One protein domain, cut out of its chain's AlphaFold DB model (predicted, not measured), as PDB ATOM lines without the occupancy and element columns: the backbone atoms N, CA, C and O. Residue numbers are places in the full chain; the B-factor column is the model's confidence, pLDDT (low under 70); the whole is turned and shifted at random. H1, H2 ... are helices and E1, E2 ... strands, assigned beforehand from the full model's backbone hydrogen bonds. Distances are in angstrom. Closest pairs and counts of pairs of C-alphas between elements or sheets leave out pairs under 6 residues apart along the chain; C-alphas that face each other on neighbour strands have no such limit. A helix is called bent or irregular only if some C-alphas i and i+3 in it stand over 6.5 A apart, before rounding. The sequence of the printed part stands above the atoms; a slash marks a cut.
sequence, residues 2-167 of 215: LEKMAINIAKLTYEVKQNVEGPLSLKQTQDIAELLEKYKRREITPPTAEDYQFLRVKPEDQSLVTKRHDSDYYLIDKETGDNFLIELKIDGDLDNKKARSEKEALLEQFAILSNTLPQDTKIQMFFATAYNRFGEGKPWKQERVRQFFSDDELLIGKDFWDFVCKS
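Overview. This is residues 2 to 167 of the 215 residues of an uncharacterized protein of Candidatus Magasanikbacteria bacterium CG10_big_fil_rev_8_21_14_0_10_36_16 (UniProt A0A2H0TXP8). A twisted sheet of five strands curls round the long helix H4, and the helical hairpin of H2 and H3 packs on the side of H4 away from the sheet. On the sheet's opposite face are H1 and H6, which gives three layers, with helices on both faces of the sheet. The printed part has 166 residues with six named helices and five named strands, in the order H1 E1 H2 H3 E2 E3 H4 E4 H5 E5 H6; the class is mixed, helices and strands. The mixed sheet runs E1 E2 E3 E4 E5. The whole is compact, with a radius of gyration of the C-alphas of 15.6 A and spans of 48 by 38 by 22 A.

Arrangement. H1, residues 2 to 13, is on the sheet at a height of 8.4 A. E1, residues 14 to 24, bends by 71 degrees at residue 18; its antiparallel neighbour E2, residues 65 to 77, bends by 93 degrees at residue 72, and N 17 and O 74 are within hydrogen-bond range at 2.8 A. H2, residues 26 to 41, and H3, residues 50 to 56, form a hairpin, opposite ways at a shallow tilt of 10 degrees; residues 28 to 35 of H2 alone touch H3, the closest C-alphas being those of Gln 28 and Leu 55, 6.3 A. H3 is irregular: C-alphas 51 and 54 are 7.3 A apart. E3, residues 83 to 89, makes an antiparallel hairpin with E2, N 75 to O 84 being 2.8 A. H4, residues 99 to 116, is the hub, on the opposite face from H1; it touches H2 at a shallow tilt of 34 degrees, only just short of steep, with the C-alphas of Ile 32 and Leu 107 closest at 6.7 A. With residues 107 to 115 alone H4 touches H3, the closest C-alphas being those of Arg 56 and Ser 114, 5.2 A. E4, residues 123 to 129, is parallel to E3, N 126 to O 85 being 2.8 A. H5, residues 143 to 146, only just touches H4, with 3 pairs of C-alphas within 8 A, the closest those of Ala 99 and Val 145, 5.2 A. E5, residues 154 to 156, is parallel to E4, N 129 to O 155 being 2.9 A. E3, H4, E4 and E4, H5, E5 are strand-helix-strand units, parallel neighbour strands with a helix between, with right-handed crossovers. H6, residues 158 to 165, touches H1 at a steep tilt of 51 degrees, the C-alphas of Ala 10 and Val 164 being closest at 5.1 A. Every O i to N i+4 pair is within hydrogen-bond range in H2, H4 and H6, but 6 of 8 in H1 and 0 of 3 in H3, which has 3 of 4 O i to N i+3 pairs; H5 is too short for an i+4 pair.

Along the chain. H1 begins at C-alpha 2, (55.684, 55.618, -34.000), and H6 ends at C-alpha 165, (45.182, 54.427, -42.418). From first to last C-alpha, E2 measures 27.8 A, H4 26.1 A, E1 25.3 A and H2 22.8 A.

Size, cuts and confidence. The printed part has no cut. The C-alphas farthest apart, of Asp 61 and Gly 135, are 49.1 A apart. The link E4 to H5, residues 130 to 142, is long. The mean pLDDT of the printed part is 92.1; residues 60 to 63 and 92 are under 70.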
ATOM      1  N   LEU A   2      56.529  56.203 -32.949       75.62
ATOM      2  CA  LEU A   2      55.684  55.618 -34.000       75.62
ATOM      3  C   LEU A   2      54.275  55.273 -33.507       75.62
ATOM      4  O   LEU A   2      53.312  55.589 -34.182       75.62
ATOM      5  N   GLU A   3      54.155  54.744 -32.295       79.44
ATOM      6  CA  GLU A   3      52.869  54.439 -31.652       79.44
ATOM      7  C   GLU A   3      51.941  55.659 -31.552       79.44
ATOM      8  O   GLU A   3      50.842  55.658 -32.087       79.44
ATOM      9  N   LYS A   4      52.423  56.780 -30.995       82.56
ATOM     10  CA  LYS A   4      51.652  58.038 -30.959       82.56
ATOM     11  C   LYS A   4      51.238  58.522 -32.352       82.56
ATOM     12  O   LYS A   4      50.188  59.137 -32.495       82.56
ATOM     13  N   MET A   5      52.069  58.279 -33.366       83.94
ATOM     14  CA  MET A   5      51.736  58.616 -34.748       83.94
ATOM     15  C   MET A   5      50.623  57.707 -35.280       83.94
ATOM     16  O   MET A   5      49.653  58.227 -35.817       83.94
ATOM     17  N   ALA A   6      50.732  56.393 -35.081       87.62
ATOM     18  CA  ALA A   6      49.707  55.428 -35.465       87.62
ATOM     19  C   ALA A   6      48.362  55.732 -34.784       87.62
ATOM     20  O   ALA A   6      47.358  55.833 -35.477       87.62
ATOM     21  N   ILE A   7      48.349  56.024 -33.475       87.81
ATOM     22  CA  ILE A   7      47.143  56.464 -32.748       87.81
ATOM     23  C   ILE A   7      46.515  57.700 -33.406       87.81
ATOM     24  O   ILE A   7      45.301  57.764 -33.589       87.81
ATOM     25  N   ASN A   8      47.322  58.708 -33.746       88.19
ATOM     26  CA  ASN A   8      46.803  59.944 -34.335       88.19
ATOM     27  C   ASN A   8      46.230  59.734 -35.740       88.19
ATOM     28  O   ASN A   8      45.253  60.393 -36.084       88.19
ATOM     29  N   ILE A   9      46.837  58.847 -36.532       88.75
ATOM     30  CA  ILE A   9      46.327  58.473 -37.853       88.75
ATOM     31  C   ILE A   9      45.022  57.688 -37.694       88.75
ATOM     32  O   ILE A   9      44.022  58.077 -38.288       88.75
ATOM     33  N   ALA A  10      45.003  56.669 -36.825       93.00
ATOM     34  CA  ALA A  10      43.821  55.851 -36.566       93.00
ATOM     35  C   ALA A  10      42.610  56.708 -36.175       93.00
ATOM     36  O   ALA A  10      41.513  56.479 -36.660       93.00
ATOM     37  N   LYS A  11      42.799  57.759 -35.363       94.06
ATOM     38  CA  LYS A  11      41.715  58.664 -34.934       94.06
ATOM     39  C   LYS A  11      40.973  59.369 -36.074       94.06
ATOM     40  O   LYS A  11      39.886  59.905 -35.837       94.06
ATOM     41  N   LEU A  12      41.535  59.409 -37.283       91.94
ATOM     42  CA  LEU A  12      40.857  59.968 -38.452       91.94
ATOM     43  C   LEU A  12      39.646  59.103 -38.827       91.94
ATOM     44  O   LEU A  12      38.534  59.624 -38.913       91.94
ATOM     45  N   THR A  13      39.826  57.785 -38.901       94.19
ATOM     46  CA  THR A  13      38.833  56.822 -39.411       94.19
ATOM     47  C   THR A  13      38.222  55.921 -38.332       94.19
ATOM     48  O   THR A  13      37.119  55.415 -38.516       94.19
ATOM     49  N   TYR A  14      38.877  55.793 -37.177       97.25
ATOM     50  CA  TYR A  14      38.468  54.951 -36.052       97.25
ATOM     51  C   TYR A  14      38.185  55.778 -34.791       97.25
ATOM     52  O   TYR A  14      38.812  56.815 -34.543       97.25
ATOM     53  N   GLU A  15      37.249  55.323 -33.961       97.56
ATOM     54  CA  GLU A  15      37.277  55.643 -32.534       97.56
ATOM     55  C   GLU A  15      38.405  54.827 -31.893       97.56
ATOM     56  O   GLU A  15      38.510  53.627 -32.129       97.56
ATOM     57  N   VAL A  16      39.273  55.477 -31.114       96.31
ATOM     58  CA  VAL A  16      40.465  54.836 -30.539       96.31
ATOM     59  C   VAL A  16      40.374  54.829 -29.021       96.31
ATOM     60  O   VAL A  16      40.364  55.891 -28.393       96.31
ATOM     61  N   LYS A  17      40.374  53.629 -28.447       96.50
ATOM     62  CA  LYS A  17      40.464  53.344 -27.012       96.50
ATOM     63  C   LYS A  17      41.772  52.603 -26.719       96.50
ATOM     64  O   LYS A  17      42.401  52.054 -27.620       96.50
ATOM     65  N   GLN A  18      42.192  52.622 -25.457       94.06
ATOM     66  CA  GLN A  18      43.429  51.974 -24.981       94.06
ATOM     67  C   GLN A  18      43.168  51.050 -23.783       94.06
ATOM     68  O   GLN A  18      44.020  50.841 -22.926       94.06
ATOM     69  N   ASN A  19      41.929  50.589 -23.658       95.44
ATOM     70  CA  ASN A  19      41.514  49.575 -22.707       95.44
ATOM     71  C   ASN A  19      40.155  49.025 -23.133       95.44
ATOM     72  O   ASN A  19      39.398  49.684 -23.858       95.44
ATOM     73  N   VAL A  20      39.851  47.850 -22.604       95.94
ATOM     74  CA  VAL A  20      38.507  47.289 -22.551       95.94
ATOM     75  C   VAL A  20      38.145  47.048 -21.093       95.94
ATOM     76  O   VAL A  20      38.997  46.709 -20.268       95.94
ATOM     77  N   GLU A  21      36.872  47.227 -20.769       95.06
ATOM     78  CA  GLU A  21      36.358  46.995 -19.428       95.06
ATOM     79  C   GLU A  21      34.997  46.317 -19.514       95.06
ATOM     80  O   GLU A  21      34.148  46.700 -20.319       95.06
ATOM     81  N   GLY A  22      34.801  45.290 -18.694       93.50
ATOM     82  CA  GLY A  22      33.556  44.546 -18.674       93.50
ATOM     83  C   GLY A  22      33.662  43.230 -17.908       93.50
ATOM     84  O   GLY A  22      34.697  42.923 -17.314       93.50
ATOM     85  N   PRO A  23      32.571  42.459 -17.876       92.94
ATOM     86  CA  PRO A  23      32.515  41.208 -17.143       92.94
ATOM     87  C   PRO A  23      33.363  40.124 -17.820       92.94
ATOM     88  O   PRO A  23      33.290  39.935 -19.034       92.94
ATOM     89  N   LEU A  24      34.115  39.372 -17.019       93.19
ATOM     90  CA  LEU A  24      34.826  38.161 -17.427       93.19
ATOM     91  C   LEU A  24      34.585  37.071 -16.377       93.19
ATOM     92  O   LEU A  24      34.761  37.312 -15.180       93.19
ATOM     93  N   SER A  25      34.163  35.885 -16.815       92.56
ATOM     94  CA  SER A  25      33.966  34.741 -15.914       92.56
ATOM     95  C   SER A  25      35.254  33.954 -15.686       92.56
ATOM     96  O   SER A  25      36.117  33.875 -16.564       92.56
ATOM     97  N   LEU A  26      35.337  33.268 -14.541       91.50
ATOM     98  CA  LEU A  26      36.403  32.296 -14.286       91.50
ATOM     99  C   LEU A  26      36.445  31.195 -15.358       91.50
ATOM    100  O   LEU A  26      37.528  30.770 -15.755       91.50
ATOM    101  N   LYS A  27      35.276  30.759 -15.845       92.25
ATOM    102  CA  LYS A  27      35.177  29.740 -16.893       92.25
ATOM    103  C   LYS A  27      35.803  30.218 -18.207       92.25
ATOM    104  O   LYS A  27      36.634  29.504 -18.749       92.25
ATOM    105  N   GLN A  28      35.513  31.445 -18.650       94.62
ATOM    106  CA  GLN A  28      36.166  32.025 -19.833       94.62
ATOM    107  C   GLN A  28      37.692  32.102 -19.660       94.62
ATOM    108  O   GLN A  28      38.423  31.764 -20.584       94.62
ATOM    109  N   THR A  29      38.203  32.464 -18.476       94.62
ATOM    110  CA  THR A  29      39.655  32.434 -18.211       94.62
ATOM    111  C   THR A  29      40.239  31.016 -18.312       94.62
ATOM    112  O   THR A  29      41.307  30.830 -18.893       94.62
ATOM    113  N   GLN A  30      39.546  30.003 -17.781       95.75
ATOM    114  CA  GLN A  30      39.963  28.598 -17.905       95.75
ATOM    115  C   GLN A  30      39.954  28.133 -19.366       95.75
ATOM    116  O   GLN A  30      40.912  27.511 -19.818       95.75
ATOM    117  N   ASP A  31      38.914  28.494 -20.112       97.19
ATOM    118  CA  ASP A  31      38.756  28.157 -21.523       97.19
ATOM    119  C   ASP A  31      39.855  28.764 -22.402       97.19
ATOM    120  O   ASP A  31      40.396  28.091 -23.283       97.19
ATOM    121  N   ILE A  32      40.240  30.014 -22.128       98.12
ATOM    122  CA  ILE A  32      41.383  30.668 -22.776       98.12
ATOM    123  C   ILE A  32      42.666  29.875 -22.502       98.12
ATOM    124  O   ILE A  32      43.417  29.573 -23.432       98.12
ATOM    125  N   ALA A  33      42.912  29.491 -21.246       98.31
ATOM    126  CA  ALA A  33      44.098  28.719 -20.883       98.31
ATOM    127  C   ALA A  33      44.134  27.345 -21.580       98.31
ATOM    128  O   ALA A  33      45.186  26.937 -22.081       98.31
ATOM    129  N   GLU A  34      42.996  26.652 -21.659       98.44
ATOM    130  CA  GLU A  34      42.865  25.379 -22.373       98.44
ATOM    131  C   GLU A  34      43.130  25.533 -23.877       98.44
ATOM    132  O   GLU A  34      43.900  24.754 -24.447       98.44
ATOM    133  N   LEU A  35      42.557  26.558 -24.517       98.62
ATOM    134  CA  LEU A  35      42.783  26.852 -25.935       98.62
ATOM    135  C   LEU A  35      44.266  27.132 -26.226       98.62
ATOM    136  O   LEU A  35      44.846  26.565 -27.156       98.62
ATOM    137  N   LEU A  36      44.917  27.948 -25.393       98.44
ATOM    138  CA  LEU A  36      46.343  28.251 -25.532       98.44
ATOM    139  C   LEU A  36      47.225  27.009 -25.348       98.44
ATOM    140  O   LEU A  36      48.251  26.880 -26.023       98.44
ATOM    141  N   GLU A  37      46.856  26.077 -24.463       98.38
ATOM    142  CA  GLU A  37      47.572  24.804 -24.347       98.38
ATOM    143  C   GLU A  37      47.368  23.911 -25.582       98.38
ATOM    144  O   GLU A  37      48.342  23.300 -26.030       98.38
ATOM    145  N   LYS A  38      46.178  23.899 -26.201       98.50
ATOM    146  CA  LYS A  38      45.940  23.191 -27.477       98.50
ATOM    147  C   LYS A  38      46.808  23.743 -28.612       98.50
ATOM    148  O   LYS A  38      47.471  22.963 -29.298       98.50
ATOM    149  N   TYR A  39      46.909  25.069 -28.756       98.00
ATOM    150  CA  TYR A  39      47.836  25.704 -29.711       98.00
ATOM    151  C   TYR A  39      49.300  25.344 -29.424       98.00
ATOM    152  O   TYR A  39      50.069  24.951 -30.308       98.00
ATOM    153  N   LYS A  40      49.701  25.405 -28.150       96.38
ATOM    154  CA  LYS A  40      51.059  25.060 -27.712       96.38
ATOM    155  C   LYS A  40      51.420  23.595 -27.995       96.38
ATOM    156  O   LYS A  40      52.583  23.312 -28.289       96.38
ATOM    157  N   ARG A  41      50.451  22.681 -27.915       97.19
ATOM    158  CA  ARG A  41      50.610  21.256 -28.250       97.19
ATOM    159  C   ARG A  41      50.394  20.946 -29.732       97.19
ATOM    160  O   ARG A  41      50.660  19.822 -30.139       97.19
ATOM    161  N   ARG A  42      49.986  21.942 -30.531       96.06
ATOM    162  CA  ARG A  42      49.624  21.808 -31.954       96.06
ATOM    163  C   ARG A  42      48.476  20.827 -32.192       96.06
ATOM    164  O   ARG A  42      48.402  20.206 -33.245       96.06
ATOM    165  N   GLU A  43      47.582  20.709 -31.216       97.62
ATOM    166  CA  GLU A  43      46.320  19.981 -31.376       97.62
ATOM    167  C   GLU A  43      45.365  20.755 -32.302       97.62
ATOM    168  O   GLU A  43      44.562  20.153 -33.005       97.62
ATOM    169  N   ILE A  44      45.509  22.086 -32.339       95.75
ATOM    170  CA  ILE A  44      44.861  22.990 -33.292       95.75
ATOM    171  C   ILE A  44      45.967  23.755 -34.024       95.75
ATOM    172  O   ILE A  44      46.767  24.452 -33.393       95.75
ATOM    173  N   THR A  45      46.068  23.573 -35.342       93.62
ATOM    174  CA  THR A  45      47.052  24.260 -36.185       93.62
ATOM    175  C   THR A  45      46.633  24.236 -37.669       93.62
ATOM    176  O   THR A  45      46.253  23.170 -38.159       93.62
ATOM    177  N   PRO A  46      46.726  25.362 -38.405       92.38
ATOM    178  CA  PRO A  46      46.993  26.711 -37.897       92.38
ATOM    179  C   PRO A  46      45.842  27.216 -37.002       92.38
ATOM    180  O   PRO A  46      44.719  26.744 -37.160       92.38
ATOM    181  N   PRO A  47      46.104  28.141 -36.059       95.81
ATOM    182  CA  PRO A  47      45.038  28.849 -35.352       95.81
ATOM    183  C   PRO A  47      44.116  29.579 -36.335       95.81
ATOM    184  O   PRO A  47      44.572  30.012 -37.396       95.81
ATOM    185  N   THR A  48      42.851  29.756 -35.966       96.88
ATOM    186  CA  THR A  48      41.828  30.448 -36.766       96.88
ATOM    187  C   THR A  48      40.965  31.374 -35.908       96.88
ATOM    188  O   THR A  48      41.026  31.345 -34.674       96.88
ATOM    189  N   ALA A  49      40.161  32.222 -36.556       95.00
ATOM    190  CA  ALA A  49      39.235  33.106 -35.854       95.00
ATOM    191  C   ALA A  49      38.090  32.335 -35.173       95.00
ATOM    192  O   ALA A  49      37.571  32.744 -34.133       95.00
ATOM    193  N   GLU A  50      37.709  31.206 -35.762       96.19
ATOM    194  CA  GLU A  50      36.635  30.318 -35.331       96.19
ATOM    195  C   GLU A  50      36.949  29.659 -33.985       96.19
ATOM    196  O   GLU A  50      36.056  29.513 -33.145       96.19
ATOM    197  N   ASP A  51      38.225  29.344 -33.745       97.44
ATOM    198  CA  ASP A  51      38.704  28.621 -32.562       97.44
ATOM    199  C   ASP A  51      38.335  29.287 -31.232       97.44
ATOM    200  O   ASP A  51      38.256  28.605 -30.214       97.44
ATOM    201  N   TYR A  52      38.111  30.604 -31.215       96.56
ATOM    202  CA  TYR A  52      37.781  31.364 -30.004       96.56
ATOM    203  C   TYR A  52      36.365  31.950 -29.997       96.56
ATOM    204  O   TYR A  52      35.982  32.589 -29.016       96.56
ATOM    205  N   GLN A  53      35.542  31.717 -31.029       96.25
ATOM    206  CA  GLN A  53      34.174  32.268 -31.066       96.25
ATOM    207  C   GLN A  53      33.282  31.706 -29.957       96.25
ATOM    208  O   GLN A  53      32.353  32.378 -29.510       96.25
ATOM    209  N   PHE A  54      33.593  30.511 -29.449       95.06
ATOM    210  CA  PHE A  54      32.874  29.923 -28.319       95.06
ATOM    211  C   PHE A  54      32.983  30.771 -27.034       95.06
ATOM    212  O   PHE A  54      32.105  30.686 -26.178       95.06
ATOM    213  N   LEU A  55      33.991  31.650 -26.914       95.25
ATOM    214  CA  LEU A  55      34.129  32.580 -25.784       95.25
ATOM    215  C   LEU A  55      33.033  33.659 -25.749       95.25
ATOM    216  O   LEU A  55      32.892  34.332 -24.729       95.25
ATOM    217  N   ARG A  56      32.244  33.819 -26.826       93.62
ATOM    218  CA  ARG A  56      31.088  34.734 -26.879       93.62
ATOM    219  C   ARG A  56      29.892  34.262 -26.055       93.62
ATOM    220  O   ARG A  56      28.963  35.039 -25.842       93.62
ATOM    221  N   VAL A  57      29.873  32.996 -25.631       88.31
ATOM    222  CA  VAL A  57      28.770  32.455 -24.832       88.31
ATOM    223  C   VAL A  57      28.746  33.170 -23.481       88.31
ATOM    224  O   VAL A  57      29.661  33.026 -22.670       88.31
ATOM    225  N   LYS A  58      27.695  33.973 -23.264       75.44
ATOM    226  CA  LYS A  58      27.547  34.788 -22.055       75.44
ATOM    227  C   LYS A  58      27.458  33.894 -20.813       75.44
ATOM    228  O   LYS A  58      26.665  32.953 -20.810       75.44
ATOM    229  N   PRO A  59      28.211  34.191 -19.744       72.44
ATOM    230  CA  PRO A  59      28.137  33.414 -18.511       72.44
ATOM    231  C   PRO A  59      26.783  33.593 -17.808       72.44
ATOM    232  O   PRO A  59      26.349  34.722 -17.582       72.44
ATOM    233  N   GLU A  60      26.140  32.490 -17.417       68.31
ATOM    234  CA  GLU A  60      24.851  32.464 -16.699       68.31
ATOM    235  C   GLU A  60      25.008  32.771 -15.190       68.31
ATOM    236  O   GLU A  60      24.610  31.999 -14.329       68.31
ATOM    237  N   ASP A  61      25.571  33.932 -14.845       61.41
ATOM    238  CA  ASP A  61      25.459  34.564 -13.509       61.41
ATOM    239  C   ASP A  61      26.416  34.094 -12.384       61.41
ATOM    240  O   ASP A  61      26.626  34.810 -11.406       61.41
ATOM    241  N   GLN A  62      27.118  32.962 -12.488       55.94
ATOM    242  CA  GLN A  62      28.023  32.541 -11.400       55.94
ATOM    243  C   GLN A  62      29.472  32.999 -11.638       55.94
ATOM    244  O   GLN A  62      30.225  32.335 -12.346       55.94
ATOM    245  N   SER A  63      29.876  34.103 -10.988       66.38
ATOM    246  CA  SER A  63      31.255  34.657 -10.872       66.38
ATOM    247  C   SER A  63      31.745  35.663 -11.929       66.38
ATOM    248  O   SER A  63      32.942  35.731 -12.216       66.38
ATOM    249  N   LEU A  64      30.863  36.496 -12.489       75.44
ATOM    250  CA  LEU A  64      31.318  37.630 -13.298       75.44
ATOM    251  C   LEU A  64      32.046  38.661 -12.427       75.44
ATOM    252  O   LEU A  64      31.473  39.222 -11.495       75.44
ATOM    253  N   VAL A  65      33.305  38.933 -12.762       84.00
ATOM    254  CA  VAL A  65      34.073  40.034 -12.176       84.00
ATOM    255  C   VAL A  65      34.296  41.070 -13.265       84.00
ATOM    256  O   VAL A  65      34.739  40.727 -14.362       84.00
ATOM    257  N   THR A  66      33.995  42.336 -12.974       88.50
ATOM    258  CA  THR A  66      34.389  43.432 -13.861       88.50
ATOM    259  C   THR A  66      35.906  43.478 -13.912       88.50
ATOM    260  O   THR A  66      36.572  43.724 -12.905       88.50
ATOM    261  N   LYS A  67      36.451  43.216 -15.094       90.88
ATOM    262  CA  LYS A  67      37.871  43.314 -15.377       90.88
ATOM    263  C   LYS A  67      38.108  44.450 -16.346       90.88
ATOM    264  O   LYS A  67      37.363  44.638 -17.304       90.88
ATOM    265  N   ARG A  68      39.193  45.167 -16.093       92.75
ATOM    266  CA  ARG A  68      39.789  46.091 -17.040       92.75
ATOM    267  C   ARG A  68      41.078  45.471 -17.555       92.75
ATOM    268  O   ARG A  68      41.888  45.007 -16.754       92.75
ATOM    269  N   HIS A  69      41.256  45.503 -18.864       93.75
ATOM    270  CA  HIS A  69      42.497  45.125 -19.523       93.75
ATOM    271  C   HIS A  69      42.974  46.325 -20.342       93.75
ATOM    272  O   HIS A  69      42.203  46.884 -21.122       93.75
ATOM    273  N   ASP A  70      44.217  46.756 -20.133       91.69
ATOM    274  CA  ASP A  70      44.807  47.817 -20.951       91.69
ATOM    275  C   ASP A  70      45.169  47.248 -22.330       91.69
ATOM    276  O   ASP A  70      45.613  46.107 -22.435       91.69
ATOM    277  N   SER A  71      44.946  48.031 -23.378       88.31
ATOM    278  CA  SER A  71      45.138  47.622 -24.774       88.31
ATOM    279  C   SER A  71      46.053  48.625 -25.454       88.31
ATOM    280  O   SER A  71      45.880  49.831 -25.246       88.31
ATOM    281  N   ASP A  72      46.947  48.173 -26.335       88.62
ATOM    282  CA  ASP A  72      47.680  49.115 -27.186       88.62
ATOM    283  C   ASP A  72      46.695  49.874 -28.095       88.62
ATOM    284  O   ASP A  72      46.689  51.112 -28.117       88.62
ATOM    285  N   TYR A  73      45.803  49.137 -28.777       92.62
ATOM    286  CA  TYR A  73      44.680  49.715 -29.516       92.62
ATOM    287  C   TYR A  73      43.415  48.872 -29.391       92.62
ATOM    288  O   TYR A  73      43.393  47.691 -29.729       92.62
ATOM    289  N   TYR A  74      42.327  49.540 -29.030       97.19
ATOM    290  CA  TYR A  74      40.974  49.101 -29.332       97.19
ATOM    291  C   TYR A  74      40.365  50.113 -30.307       97.19
ATOM    292  O   TYR A  74      40.118  51.268 -29.950       97.19
ATOM    293  N   LEU A  75      40.196  49.692 -31.560       97.88
ATOM    294  CA  LEU A  75      39.674  50.512 -32.647       97.88
ATOM    295  C   LEU A  75      38.229  50.129 -32.957       97.88
ATOM    296  O   LEU A  75      37.914  48.946 -33.058       97.88
ATOM    297  N   ILE A  76      37.384  51.132 -33.162       98.19
ATOM    298  CA  ILE A  76      36.017  50.957 -33.657       98.19
ATOM    299  C   ILE A  76      35.915  51.713 -34.975       98.19
ATOM    300  O   ILE A  76      36.161  52.923 -35.013       98.19
ATOM    301  N   ASP A  77      35.603  51.015 -36.063       97.38
ATOM    302  CA  ASP A  77      35.406  51.646 -37.367       97.38
ATOM    303  C   ASP A  77      34.182  52.563 -37.318       97.38
ATOM    304  O   ASP A  77      33.081  52.128 -36.981       97.38
ATOM    305  N   LYS A  78      34.367  53.845 -37.647       95.88
ATOM    306  CA  LYS A  78      33.281  54.834 -37.577       95.88
ATOM    307  C   LYS A  78      32.190  54.610 -38.625       95.88
ATOM    308  O   LYS A  78      31.090  55.127 -38.451       95.88
ATOM    309  N   GLU A  79      32.494  53.908 -39.712       95.06
ATOM    310  CA  GLU A  79      31.550  53.639 -40.799       95.06
ATOM    311  C   GLU A  79      30.828  52.311 -40.595       95.06
ATOM    312  O   GLU A  79      29.610  52.256 -40.741       95.06
ATOM    313  N   THR A  80      31.563  51.244 -40.263       96.31
ATOM    314  CA  THR A  80      30.982  49.893 -40.170       96.31
ATOM    315  C   THR A  80      30.579  49.498 -38.752       96.31
ATOM    316  O   THR A  80      29.736  48.622 -38.584       96.31
ATOM    317  N   GLY A  81      31.159  50.128 -37.728       96.19
ATOM    318  CA  GLY A  81      31.021  49.701 -36.335       96.19
ATOM    319  C   GLY A  81      31.837  48.452 -35.982       96.19
ATOM    320  O   GLY A  81      31.687  47.934 -34.874       96.19
ATOM    321  N   ASP A  82      32.692  47.966 -36.890       97.56
ATOM    322  CA  ASP A  82      33.579  46.824 -36.648       97.56
ATOM    323  C   ASP A  82      34.595  47.138 -35.546       97.56
ATOM    324  O   ASP A  82      35.131  48.247 -35.468       97.56
ATOM    325  N   ASN A  83      34.888  46.141 -34.708       98.19
ATOM    326  CA  ASN A  83      35.781  46.281 -33.563       98.19
ATOM    327  C   ASN A  83      37.087  45.532 -33.817       98.19
ATOM    328  O   ASN A  83      37.085  44.374 -34.241       98.19
ATOM    329  N   PHE A  84      38.206  46.176 -33.502       98.31
ATOM    330  CA  PHE A  84      39.539  45.625 -33.705       98.31
ATOM    331  C   PHE A  84      40.389  45.795 -32.450       98.31
ATOM    332  O   PHE A  84      40.543  46.904 -31.940       98.31
ATOM    333  N   LEU A  85      40.956  44.693 -31.971       98.19
ATOM    334  CA  LEU A  85      41.904  44.649 -30.862       98.19
ATOM    335  C   LEU A  85      43.304  44.459 -31.433       98.19
ATOM    336  O   LEU A  85      43.511  43.547 -32.230       98.19
ATOM    337  N   ILE A  86      44.258  45.305 -31.050       96.81
ATOM    338  CA  ILE A  86      45.629  45.238 -31.556       96.81
ATOM    339  C   ILE A  86      46.609  45.312 -30.396       96.81
ATOM    340  O   ILE A  86      46.604  46.296 -29.659       96.81
ATOM    341  N   GLU A  87      47.499  44.326 -30.320       95.12
ATOM    342  CA  GLU A  87      48.736  44.395 -29.537       95.12
ATOM    343  C   GLU A  87      49.898  44.741 -30.478       95.12
ATOM    344  O   GLU A  87      50.081  44.094 -31.514       95.12
ATOM    345  N   LEU A  88      50.682  45.775 -30.161       92.75
ATOM    346  CA  LEU A  88      51.696  46.348 -31.048       92.75
ATOM    347  C   LEU A  88      53.112  46.182 -30.480       92.75
ATOM    348  O   LEU A  88      53.458  46.695 -29.417       92.75
ATOM    349  N   LYS A  89      54.015  45.590 -31.270       89.25
ATOM    350  CA  LYS A  89      55.465  45.625 -31.008       89.25
ATOM    351  C   LYS A  89      56.166  46.583 -31.962       89.25
ATOM    352  O   LYS A  89      56.201  46.391 -33.176       89.25
ATOM    353  N   ILE A  90      56.737  47.649 -31.410       79.19
ATOM    354  CA  ILE A  90      57.349  48.733 -32.198       79.19
ATOM    355  C   ILE A  90      58.760  48.370 -32.682       79.19
ATOM    356  O   ILE A  90      59.243  48.969 -33.636       79.19
ATOM    357  N   ASP A  91      59.431  47.418 -32.041       73.38
ATOM    358  CA  ASP A  91      60.820  47.029 -32.310       73.38
ATOM    359  C   ASP A  91      60.983  46.016 -33.458       73.38
ATOM    360  O   ASP A  91      62.100  45.569 -33.738       73.38
ATOM    361  N   GLY A  92      59.907  45.705 -34.187       69.50
ATOM    362  CA  GLY A  92      59.974  44.827 -35.355       69.50
ATOM    363  C   GLY A  92      60.178  43.359 -35.023       69.50
ATOM    364  O   GLY A  92      60.382  42.567 -35.940       69.50
ATOM    365  N   ASP A  93      60.181  42.989 -33.742       79.38
ATOM    366  CA  ASP A  93      60.291  41.611 -33.295       79.38
ATOM    367  C   ASP A  93      59.009  41.236 -32.557       79.38
ATOM    368  O   ASP A  93      58.783  41.629 -31.414       79.38
ATOM    369  N   LEU A  94      58.146  40.468 -33.222       82.50
ATOM    370  CA  LEU A  94      57.050  39.815 -32.521       82.50
ATOM    371  C   LEU A  94      57.676  38.758 -31.606       82.50
ATOM    372  O   LEU A  94      58.065  37.676 -32.039       82.50
ATOM    373  N   ASP A  95      57.848  39.125 -30.336       76.94
ATOM    374  CA  ASP A  95      58.608  38.353 -29.358       76.94
ATOM    375  C   ASP A  95      58.091  36.906 -29.270       76.94
ATOM    376  O   ASP A  95      57.041  36.615 -28.690       76.94
ATOM    377  N   ASN A  96      58.876  35.971 -29.813       79.62
ATOM    378  CA  ASN A  96      58.593  34.535 -29.775       79.62
ATOM    379  C   ASN A  96      58.319  34.026 -28.351       79.62
ATOM    380  O   ASN A  96      57.524  33.105 -28.162       79.62
ATOM    381  N   LYS A  97      58.973  34.588 -27.329       83.06
ATOM    382  CA  LYS A  97      58.776  34.157 -25.940       83.06
ATOM    383  C   LYS A  97      57.440  34.645 -25.387       83.06
ATOM    384  O   LYS A  97      56.887  33.977 -24.517       83.06
ATOM    385  N   LYS A  98      56.919  35.757 -25.911       89.06
ATOM    386  CA  LYS A  98      55.673  36.382 -25.458       89.06
ATOM    387  C   LYS A  98      54.465  36.086 -26.334       89.06
ATOM    388  O   LYS A  98      53.362  36.320 -25.875       89.06
ATOM    389  N   ALA A  99      54.615  35.488 -27.517       93.75
ATOM    390  CA  ALA A  99      53.482  35.182 -28.402       93.75
ATOM    391  C   ALA A  99      52.272  34.542 -27.682       93.75
ATOM    392  O   ALA A  99      51.137  34.942 -27.916       93.75
ATOM    393  N   ARG A 100      52.507  33.614 -26.740       95.94
ATOM    394  CA  ARG A 100      51.437  33.033 -25.906       95.94
ATOM    395  C   ARG A 100      50.720  34.082 -25.053       95.94
ATOM    396  O   ARG A 100      49.499  34.099 -25.054       95.94
ATOM    397  N   SER A 101      51.461  34.914 -24.321       95.75
ATOM    398  CA  SER A 101      50.876  35.923 -23.429       95.75
ATOM    399  C   SER A 101      50.197  37.057 -24.196       95.75
ATOM    400  O   SER A 101      49.193  37.576 -23.736       95.75
ATOM    401  N   GLU A 102      50.701  37.420 -25.378       96.19
ATOM    402  CA  GLU A 102      50.041  38.414 -26.241       96.19
ATOM    403  C   GLU A 102      48.712  37.862 -26.782       96.19
ATOM    404  O   GLU A 102      47.705  38.566 -26.808       96.19
ATOM    405  N   LYS A 103      48.669  36.573 -27.155       97.69
ATOM    406  CA  LYS A 103      47.418  35.916 -27.558       97.69
ATOM    407  C   LYS A 103      46.440  35.805 -26.389       97.69
ATOM    408  O   LYS A 103      45.251  36.023 -26.580       97.69
ATOM    409  N   GLU A 104      46.932  35.482 -25.195       98.06
ATOM    410  CA  GLU A 104      46.145  35.445 -23.954       98.06
ATOM    411  C   GLU A 104      45.489  36.798 -23.665       98.06
ATOM    412  O   GLU A 104      44.271  36.857 -23.515       98.06
ATOM    413  N   ALA A 105      46.269  37.882 -23.704       96.94
ATOM    414  CA  ALA A 105      45.779  39.246 -23.529       96.94
ATOM    415  C   ALA A 105      44.674  39.601 -24.535       96.94
ATOM    416  O   ALA A 105      43.626  40.123 -24.154       96.94
ATOM    417  N   LEU A 106      44.869  39.283 -25.819       98.25
ATOM    418  CA  LEU A 106      43.863  39.522 -26.858       98.25
ATOM    419  C   LEU A 106      42.581  38.708 -26.628       98.25
ATOM    420  O   LEU A 106      41.485  39.245 -26.772       98.25
ATOM    421  N   LEU A 107      42.699  37.437 -26.229       98.44
ATOM    422  CA  LEU A 107      41.547  36.576 -25.952       98.44
ATOM    423  C   LEU A 107      40.751  37.038 -24.723       98.44
ATOM    424  O   LEU A 107      39.520  36.993 -24.745       98.44
ATOM    425  N   GLU A 108      41.421  37.520 -23.671       97.44
ATOM    426  CA  GLU A 108      40.740  38.120 -22.518       97.44
ATOM    427  C   GLU A 108      39.969  39.377 -22.928       97.44
ATOM    428  O   GLU A 108      38.795  39.528 -22.580       97.44
ATOM    429  N   GLN A 109      40.596  40.250 -23.720       98.12
ATOM    430  CA  GLN A 109      39.946  41.447 -24.242       98.12
ATOM    431  C   GLN A 109      38.742  41.106 -25.130       98.12
ATOM    432  O   GLN A 109      37.680  41.718 -25.000       98.12
ATOM    433  N   PHE A 110      38.883  40.098 -25.993       97.94
ATOM    434  CA  PHE A 110      37.805  39.590 -26.836       97.94
ATOM    435  C   PHE A 110      36.626  39.082 -26.003       97.94
ATOM    436  O   PHE A 110      35.483  39.435 -26.297       97.94
ATOM    437  N   ALA A 111      36.879  38.292 -24.956       96.19
ATOM    438  CA  ALA A 111      35.830  37.770 -24.083       96.19
ATOM    439  C   ALA A 111      35.104  38.900 -23.328       96.19
ATOM    440  O   ALA A 111      33.872  38.926 -23.291       96.19
ATOM    441  N   ILE A 112      35.852  39.881 -22.806       95.56
ATOM    442  CA  ILE A 112      35.295  41.080 -22.160       95.56
ATOM    443  C   ILE A 112      34.369  41.837 -23.125       95.56
ATOM    444  O   ILE A 112      33.221  42.138 -22.785       95.56
ATOM    445  N   LEU A 113      34.838  42.125 -24.344       95.94
ATOM    446  CA  LEU A 113      34.034  42.834 -25.340       95.94
ATOM    447  C   LEU A 113      32.820  42.018 -25.786       95.94
ATOM    448  O   LEU A 113      31.721  42.554 -25.861       95.94
ATOM    449  N   SER A 114      32.978  40.717 -26.008       95.31
ATOM    450  CA  SER A 114      31.882  39.836 -26.430       95.31
ATOM    451  C   SER A 114      30.751  39.758 -25.401       95.31
ATOM    452  O   SER A 114      29.587  39.610 -25.767       95.31
ATOM    453  N   ASN A 115      31.066  39.909 -24.113       93.44
ATOM    454  CA  ASN A 115      30.052  39.948 -23.063       93.44
ATOM    455  C   ASN A 115      29.287  41.287 -23.011       93.44
ATOM    456  O   ASN A 115      28.160  41.324 -22.509       93.44
ATOM    457  N   THR A 116      29.876  42.377 -23.516       92.00
ATOM    458  CA  THR A 116      29.294  43.734 -23.470       92.00
ATOM    459  C   THR A 116      28.616  44.148 -24.774       92.00
ATOM    460  O   THR A 116      27.642  44.899 -24.750       92.00
ATOM    461  N   LEU A 117      29.102  43.646 -25.906       94.19
ATOM    462  CA  LEU A 117      28.599  43.962 -27.236       94.19
ATOM    463  C   LEU A 117      27.464  43.005 -27.656       94.19
ATOM    464  O   LEU A 117      27.282  41.936 -27.061       94.19
ATOM    465  N   PRO A 118      26.666  43.375 -28.675       93.12
ATOM    466  CA  PRO A 118      25.762  42.443 -29.340       93.12
ATOM    467  C   PRO A 118      26.495  41.188 -29.838       93.12
ATOM    468  O   PRO A 118      27.655  41.247 -30.244       93.12
ATOM    469  N   GLN A 119      25.804  40.047 -29.817       87.88
ATOM    470  CA  GLN A 119      26.403  38.732 -30.070       87.88
ATOM    471  C   GLN A 119      27.103  38.634 -31.433       87.88
ATOM    472  O   GLN A 119      28.197  38.072 -31.515       87.88
ATOM    473  N   ASP A 120      26.517  39.247 -32.460       88.25
ATOM    474  CA  ASP A 120      27.008  39.205 -33.841       88.25
ATOM    475  C   ASP A 120      27.969  40.355 -34.179       88.25
ATOM    476  O   ASP A 120      28.405  40.494 -35.322       88.25
ATOM    477  N   THR A 121      28.328  41.195 -33.200       95.19
ATOM    478  CA  THR A 121      29.285  42.277 -33.435       95.19
ATOM    479  C   THR A 121      30.644  41.699 -33.803       95.19
ATOM    480  O   THR A 121      31.237  40.915 -33.047       95.19
ATOM    481  N   LYS A 122      31.172  42.122 -34.953       96.75
ATOM    482  CA  LYS A 122      32.495  41.725 -35.422       96.75
ATOM    483  C   LYS A 122      33.572  42.287 -34.498       96.75
ATOM    484  O   LYS A 122      33.643  43.495 -34.276       96.75
ATOM    485  N   ILE A 123      34.392  41.383 -33.964       97.75
ATOM    486  CA  ILE A 123      35.555  41.679 -33.126       97.75
ATOM    487  C   ILE A 123      36.707  40.857 -33.697       97.75
ATOM    488  O   ILE A 123      36.639  39.627 -33.677       97.75
ATOM    489  N   GLN A 124      37.731  41.521 -34.222       97.31
ATOM    490  CA  GLN A 124      38.906  40.874 -34.804       97.31
ATOM    491  C   GLN A 124      40.162  41.268 -34.025       97.31
ATOM    492  O   GLN A 124      40.298  42.404 -33.572       97.31
ATOM    493  N   MET A 125      41.059  40.307 -33.827       98.19
ATOM    494  CA  MET A 125      42.282  40.479 -33.046       98.19
ATOM    495  C   MET A 125      43.492  40.505 -33.970       98.19
ATOM    496  O   MET A 125      43.580  39.703 -34.897       98.19
ATOM    497  N   PHE A 126      44.445  41.380 -33.674       97.69
ATOM    498  CA  PHE A 126      45.681  41.500 -34.422       97.69
ATOM    499  C   PHE A 126      46.890  41.565 -33.498       97.69
ATOM    500  O   PHE A 126      46.894  42.273 -32.490       97.69
ATOM    501  N   PHE A 127      47.955  40.878 -33.895       96.06
ATOM    502  CA  PHE A 127      49.285  41.083 -33.354       96.06
ATOM    503  C   PHE A 127      50.144  41.784 -34.401       96.06
ATOM    504  O   PHE A 127      50.367  41.277 -35.503       96.06
ATOM    505  N   ALA A 128      50.572  42.997 -34.072       95.25
ATOM    506  CA  ALA A 128      51.073  43.942 -35.047       95.25
ATOM    507  C   ALA A 128      52.525  44.337 -34.802       95.25
ATOM    508  O   ALA A 128      53.010  44.415 -33.671       95.25
ATOM    509  N   THR A 129      53.211  44.693 -35.883       93.06
ATOM    510  CA  THR A 129      54.474  45.418 -35.808       93.06
ATOM    511  C   THR A 129      54.593  46.454 -36.917       93.06
ATOM    512  O   THR A 129      54.126  46.258 -38.036       93.06
ATOM    513  N   ALA A 130      55.241  47.578 -36.613       90.81
ATOM    514  CA  ALA A 130      55.331  48.720 -37.520       90.81
ATOM    515  C   ALA A 130      56.268  48.502 -38.724       90.81
ATOM    516  O   ALA A 130      56.261  49.323 -39.644       90.81
ATOM    517  N   TYR A 131      57.098  47.457 -38.713       89.56
ATOM    518  CA  TYR A 131      57.974  47.095 -39.829       89.56
ATOM    519  C   TYR A 131      58.310  45.607 -39.822       89.56
ATOM    520  O   TYR A 131      58.324  44.952 -38.782       89.56
ATOM    521  N   ASN A 132      58.649  45.078 -40.992       90.38
ATOM    522  CA  ASN A 132      59.000  43.678 -41.150       90.38
ATOM    523  C   ASN A 132      60.516  43.458 -41.016       90.38
ATOM    524  O   ASN A 132      61.290  43.832 -41.903       90.38
ATOM    525  N   ARG A 133      60.959  42.776 -39.950       87.94
ATOM    526  CA  ARG A 133      62.385  42.436 -39.751       87.94
ATOM    527  C   ARG A 133      62.993  41.550 -40.844       87.94
ATOM    528  O   ARG A 133      64.213  41.496 -40.963       87.94
ATOM    529  N   PHE A 134      62.171  40.849 -41.626       88.50
ATOM    530  CA  PHE A 134      62.604  40.026 -42.760       88.50
ATOM    531  C   PHE A 134      62.567  40.781 -44.101       88.50
ATOM    532  O   PHE A 134      62.919  40.208 -45.132       88.50
ATOM    533  N   GLY A 135      62.174  42.057 -44.083       88.88
ATOM    534  CA  GLY A 135      61.970  42.906 -45.254       88.88
ATOM    535  C   GLY A 135      60.488  43.106 -45.566       88.88
ATOM    536  O   GLY A 135      59.699  42.169 -45.501       88.88
ATOM    537  N   GLU A 136      60.102  44.335 -45.909       88.50
ATOM    538  CA  GLU A 136      58.710  44.677 -46.233       88.50
ATOM    539  C   GLU A 136      58.158  43.813 -47.376       88.50
ATOM    540  O   GLU A 136      58.846  43.552 -48.367       88.50
ATOM    541  N   GLY A 137      56.921  43.337 -47.211       82.56
ATOM    542  CA  GLY A 137      56.269  42.410 -48.142       82.56
ATOM    543  C   GLY A 137      56.816  40.975 -48.123       82.56
ATOM    544  O   GLY A 137      56.418  40.161 -48.955       82.56
ATOM    545  N   LYS A 138      57.744  40.632 -47.216       89.12
ATOM    546  CA  LYS A 138      58.180  39.240 -47.024       89.12
ATOM    547  C   LYS A 138      57.281  38.517 -46.017       89.12
ATOM    548  O   LYS A 138      56.877  39.126 -45.031       89.12
ATOM    549  N   PRO A 139      57.033  37.207 -46.193       87.81
ATOM    550  CA  PRO A 139      56.284  36.431 -45.211       87.81
ATOM    551  C   PRO A 139      56.931  36.486 -43.826       87.81
ATOM    552  O   PRO A 139      58.161  36.417 -43.708       87.81
ATOM    553  N   TRP A 140      56.104  36.549 -42.783       90.38
ATOM    554  CA  TRP A 140      56.569  36.389 -41.412       90.38
ATOM    555  C   TRP A 140      56.949  34.930 -41.147       90.38
ATOM    556  O   TRP A 140      56.207  34.014 -41.490       90.38
ATOM    557  N   LYS A 141      58.127  34.687 -40.559       89.19
ATOM    558  CA  LYS A 141      58.692  33.324 -40.443       89.19
ATOM    559  C   LYS A 141      58.842  32.806 -39.019       89.19
ATOM    560  O   LYS A 141      59.292  31.681 -38.829       89.19
ATOM    561  N   GLN A 142      58.517  33.609 -38.011       91.00
ATOM    562  CA  GLN A 142      58.710  33.201 -36.626       91.00
ATOM    563  C   GLN A 142      57.673  32.151 -36.215       91.00
ATOM    564  O   GLN A 142      56.515  32.459 -35.943       91.00
ATOM    565  N   GLU A 143      58.116  30.896 -36.167       90.75
ATOM    566  CA  GLU A 143      57.276  29.720 -35.916       90.75
ATOM    567  C   GLU A 143      56.485  29.820 -34.609       90.75
ATOM    568  O   GLU A 143      55.321  29.438 -34.562       90.75
ATOM    569  N   ARG A 144      57.089  30.370 -33.550       91.31
ATOM    570  CA  ARG A 144      56.426  30.477 -32.247       91.31
ATOM    571  C   ARG A 144      55.312  31.523 -32.241       91.31
ATOM    572  O   ARG A 144      54.343  31.325 -31.526       91.31
ATOM    573  N   VAL A 145      55.403  32.577 -33.053       94.38
ATOM    574  CA  VAL A 145      54.285  33.511 -33.285       94.38
ATOM    575  C   VAL A 145      53.164  32.797 -34.037       94.38
ATOM    576  O   VAL A 145      52.034  32.755 -33.561       94.38
ATOM    577  N   ARG A 146      53.503  32.124 -35.141       94.56
ATOM    578  CA  ARG A 146      52.549  31.372 -35.983       94.56
ATOM    579  C   ARG A 146      51.934  30.148 -35.294       94.56
ATOM    580  O   ARG A 146      50.994  29.548 -35.797       94.56
ATOM    581  N   GLN A 147      52.469  29.761 -34.140       96.25
ATOM    582  CA  GLN A 147      51.875  28.740 -33.287       96.25
ATOM    583  C   GLN A 147      50.607  29.236 -32.574       96.25
ATOM    584  O   GLN A 147      49.746  28.418 -32.276       96.25
ATOM    585  N   PHE A 148      50.503  30.536 -32.278       97.50
ATOM    586  CA  PHE A 148      49.381  31.121 -31.524       97.50
ATOM    587  C   PHE A 148      48.525  32.089 -32.348       97.50
ATOM    588  O   PHE A 148      47.388  32.356 -31.969       97.50
ATOM    589  N   PHE A 149      49.064  32.598 -33.454       97.06
ATOM    590  CA  PHE A 149      48.398  33.542 -34.343       97.06
ATOM    591  C   PHE A 149      48.260  32.959 -35.742       97.06
ATOM    592  O   PHE A 149      49.205  32.350 -36.256       97.06
ATOM    593  N   SER A 150      47.094  33.173 -36.345       95.56
ATOM    594  CA  SER A 150      46.889  32.912 -37.769       95.56
ATOM    595  C   SER A 150      47.581  33.982 -38.617       95.56
ATOM    596  O   SER A 150      47.876  35.068 -38.118       95.56
ATOM    597  N   ASP A 151      47.824  33.706 -39.900       93.50
ATOM    598  CA  ASP A 151      48.415  34.709 -40.794       93.50
ATOM    599  C   ASP A 151      47.467  35.930 -40.976       93.50
ATOM    600  O   ASP A 151      47.954  37.052 -41.093       93.50
ATOM    601  N   ASP A 152      46.142  35.748 -40.859       95.06
ATOM    602  CA  ASP A 152      45.128  36.822 -40.925       95.06
ATOM    603  C   ASP A 152      45.044  37.675 -39.644       95.06
ATOM    604  O   ASP A 152      44.420  38.738 -39.621       95.06
ATOM    605  N   GLU A 153      45.672  37.224 -38.556       97.00
ATOM    606  CA  GLU A 153      45.789  37.969 -37.297       97.00
ATOM    607  C   GLU A 153      47.115  38.742 -37.208       97.00
ATOM    608  O   GLU A 153      47.394  39.369 -36.186       97.00
ATOM    609  N   LEU A 154      47.959  38.714 -38.243       95.75
ATOM    610  CA  LEU A 154      49.253  39.396 -38.246       95.75
ATOM    611  C   LEU A 154      49.214  40.667 -39.098       95.75
ATOM    612  O   LEU A 154      49.066  40.615 -40.314       95.75
ATOM    613  N   LEU A 155      49.446  41.819 -38.463       95.94
ATOM    614  CA  LEU A 155      49.601  43.103 -39.156       95.94
ATOM    615  C   LEU A 155      51.074  43.518 -39.155       95.94
ATOM    616  O   LEU A 155      51.574  44.097 -38.189       95.94
ATOM    617  N   ILE A 156      51.798  43.204 -40.229       94.56
ATOM    618  CA  ILE A 156      53.257  43.370 -40.286       94.56
ATOM    619  C   ILE A 156      53.641  44.476 -41.268       94.56
ATOM    620  O   ILE A 156      53.428  44.356 -42.472       94.56
ATOM    621  N   GLY A 157      54.301  45.526 -40.774       93.12
ATOM    622  CA  GLY A 157      54.871  46.572 -41.622       93.12
ATOM    623  C   GLY A 157      53.809  47.247 -42.480       93.12
ATOM    624  O   GLY A 157      52.932  47.918 -41.935       93.12
ATOM    625  N   LYS A 158      53.891  47.078 -43.807       93.94
ATOM    626  CA  LYS A 158      52.887  47.576 -44.764       93.94
ATOM    627  C   LYS A 158      51.450  47.334 -44.292       93.94
ATOM    628  O   LYS A 158      50.697  48.299 -44.202       93.94
ATOM    629  N   ASP A 159      51.113  46.102 -43.921       95.62
ATOM    630  CA  ASP A 159      49.729  45.722 -43.608       95.62
ATOM    631  C   ASP A 159      49.207  46.463 -42.371       95.62
ATOM    632  O   ASP A 159      48.070  46.923 -42.346       95.62
ATOM    633  N   PHE A 160      50.070  46.686 -41.372       95.31
ATOM    634  CA  PHE A 160      49.734  47.509 -40.210       95.31
ATOM    635  C   PHE A 160      49.436  48.960 -40.592       95.31
ATOM    636  O   PHE A 160      48.457  49.541 -40.124       95.31
ATOM    637  N   TRP A 161      50.280  49.570 -41.426       94.19
ATOM    638  CA  TRP A 161      50.095  50.968 -41.806       94.19
ATOM    639  C   TRP A 161      48.888  51.173 -42.711       94.19
ATOM    640  O   TRP A 161      48.184  52.167 -42.541       94.19
ATOM    641  N   ASP A 162      48.639  50.249 -43.631       95.94
ATOM    642  CA  ASP A 162      47.462  50.292 -44.496       95.94
ATOM    643  C   ASP A 162      46.183  50.151 -43.676       95.94
ATOM    644  O   ASP A 162      45.265  50.961 -43.819       95.94
ATOM    645  N   PHE A 163      46.177  49.212 -42.725       96.88
ATOM    646  CA  PHE A 163      45.071  49.014 -41.799       96.88
ATOM    647  C   PHE A 163      44.793  50.270 -40.960       96.88
ATOM    648  O   PHE A 163      43.688  50.802 -40.978       96.88
ATOM    649  N   VAL A 164      45.807  50.818 -40.283       94.69
ATOM    650  CA  VAL A 164      45.656  52.018 -39.438       94.69
ATOM    651  C   VAL A 164      45.229  53.255 -40.243       94.69
ATOM    652  O   VAL A 164      44.539  54.124 -39.708       94.69
ATOM    653  N   CYS A 165      45.620  53.353 -41.518       93.50
ATOM    654  CA  CYS A 165      45.182  54.427 -42.418       93.50
ATOM    655  C   CYS A 165      43.817  54.159 -43.077       93.50
ATOM    656  O   CYS A 165      43.303  55.054 -43.757       93.50
ATOM    657  N   LYS A 166      43.272  52.944 -42.925       94.75
ATOM    658  CA  LYS A 166      42.115  52.418 -43.662       94.75
ATOM    659  C   LYS A 166      42.285  52.533 -45.194       94.75
ATOM    660  O   LYS A 166      41.338  52.773 -45.929       94.75
ATOM    661  N   SER A 167      43.515  52.397 -45.694       93.75
ATOM    662  CA  SER A 167      43.857  52.649 -47.101       93.75
ATOM    663  C   SER A 167      44.963  51.721 -47.589       93.75
ATOM    664  O   SER A 167      46.005  51.631 -46.946       93.75
TER     665      SER A 167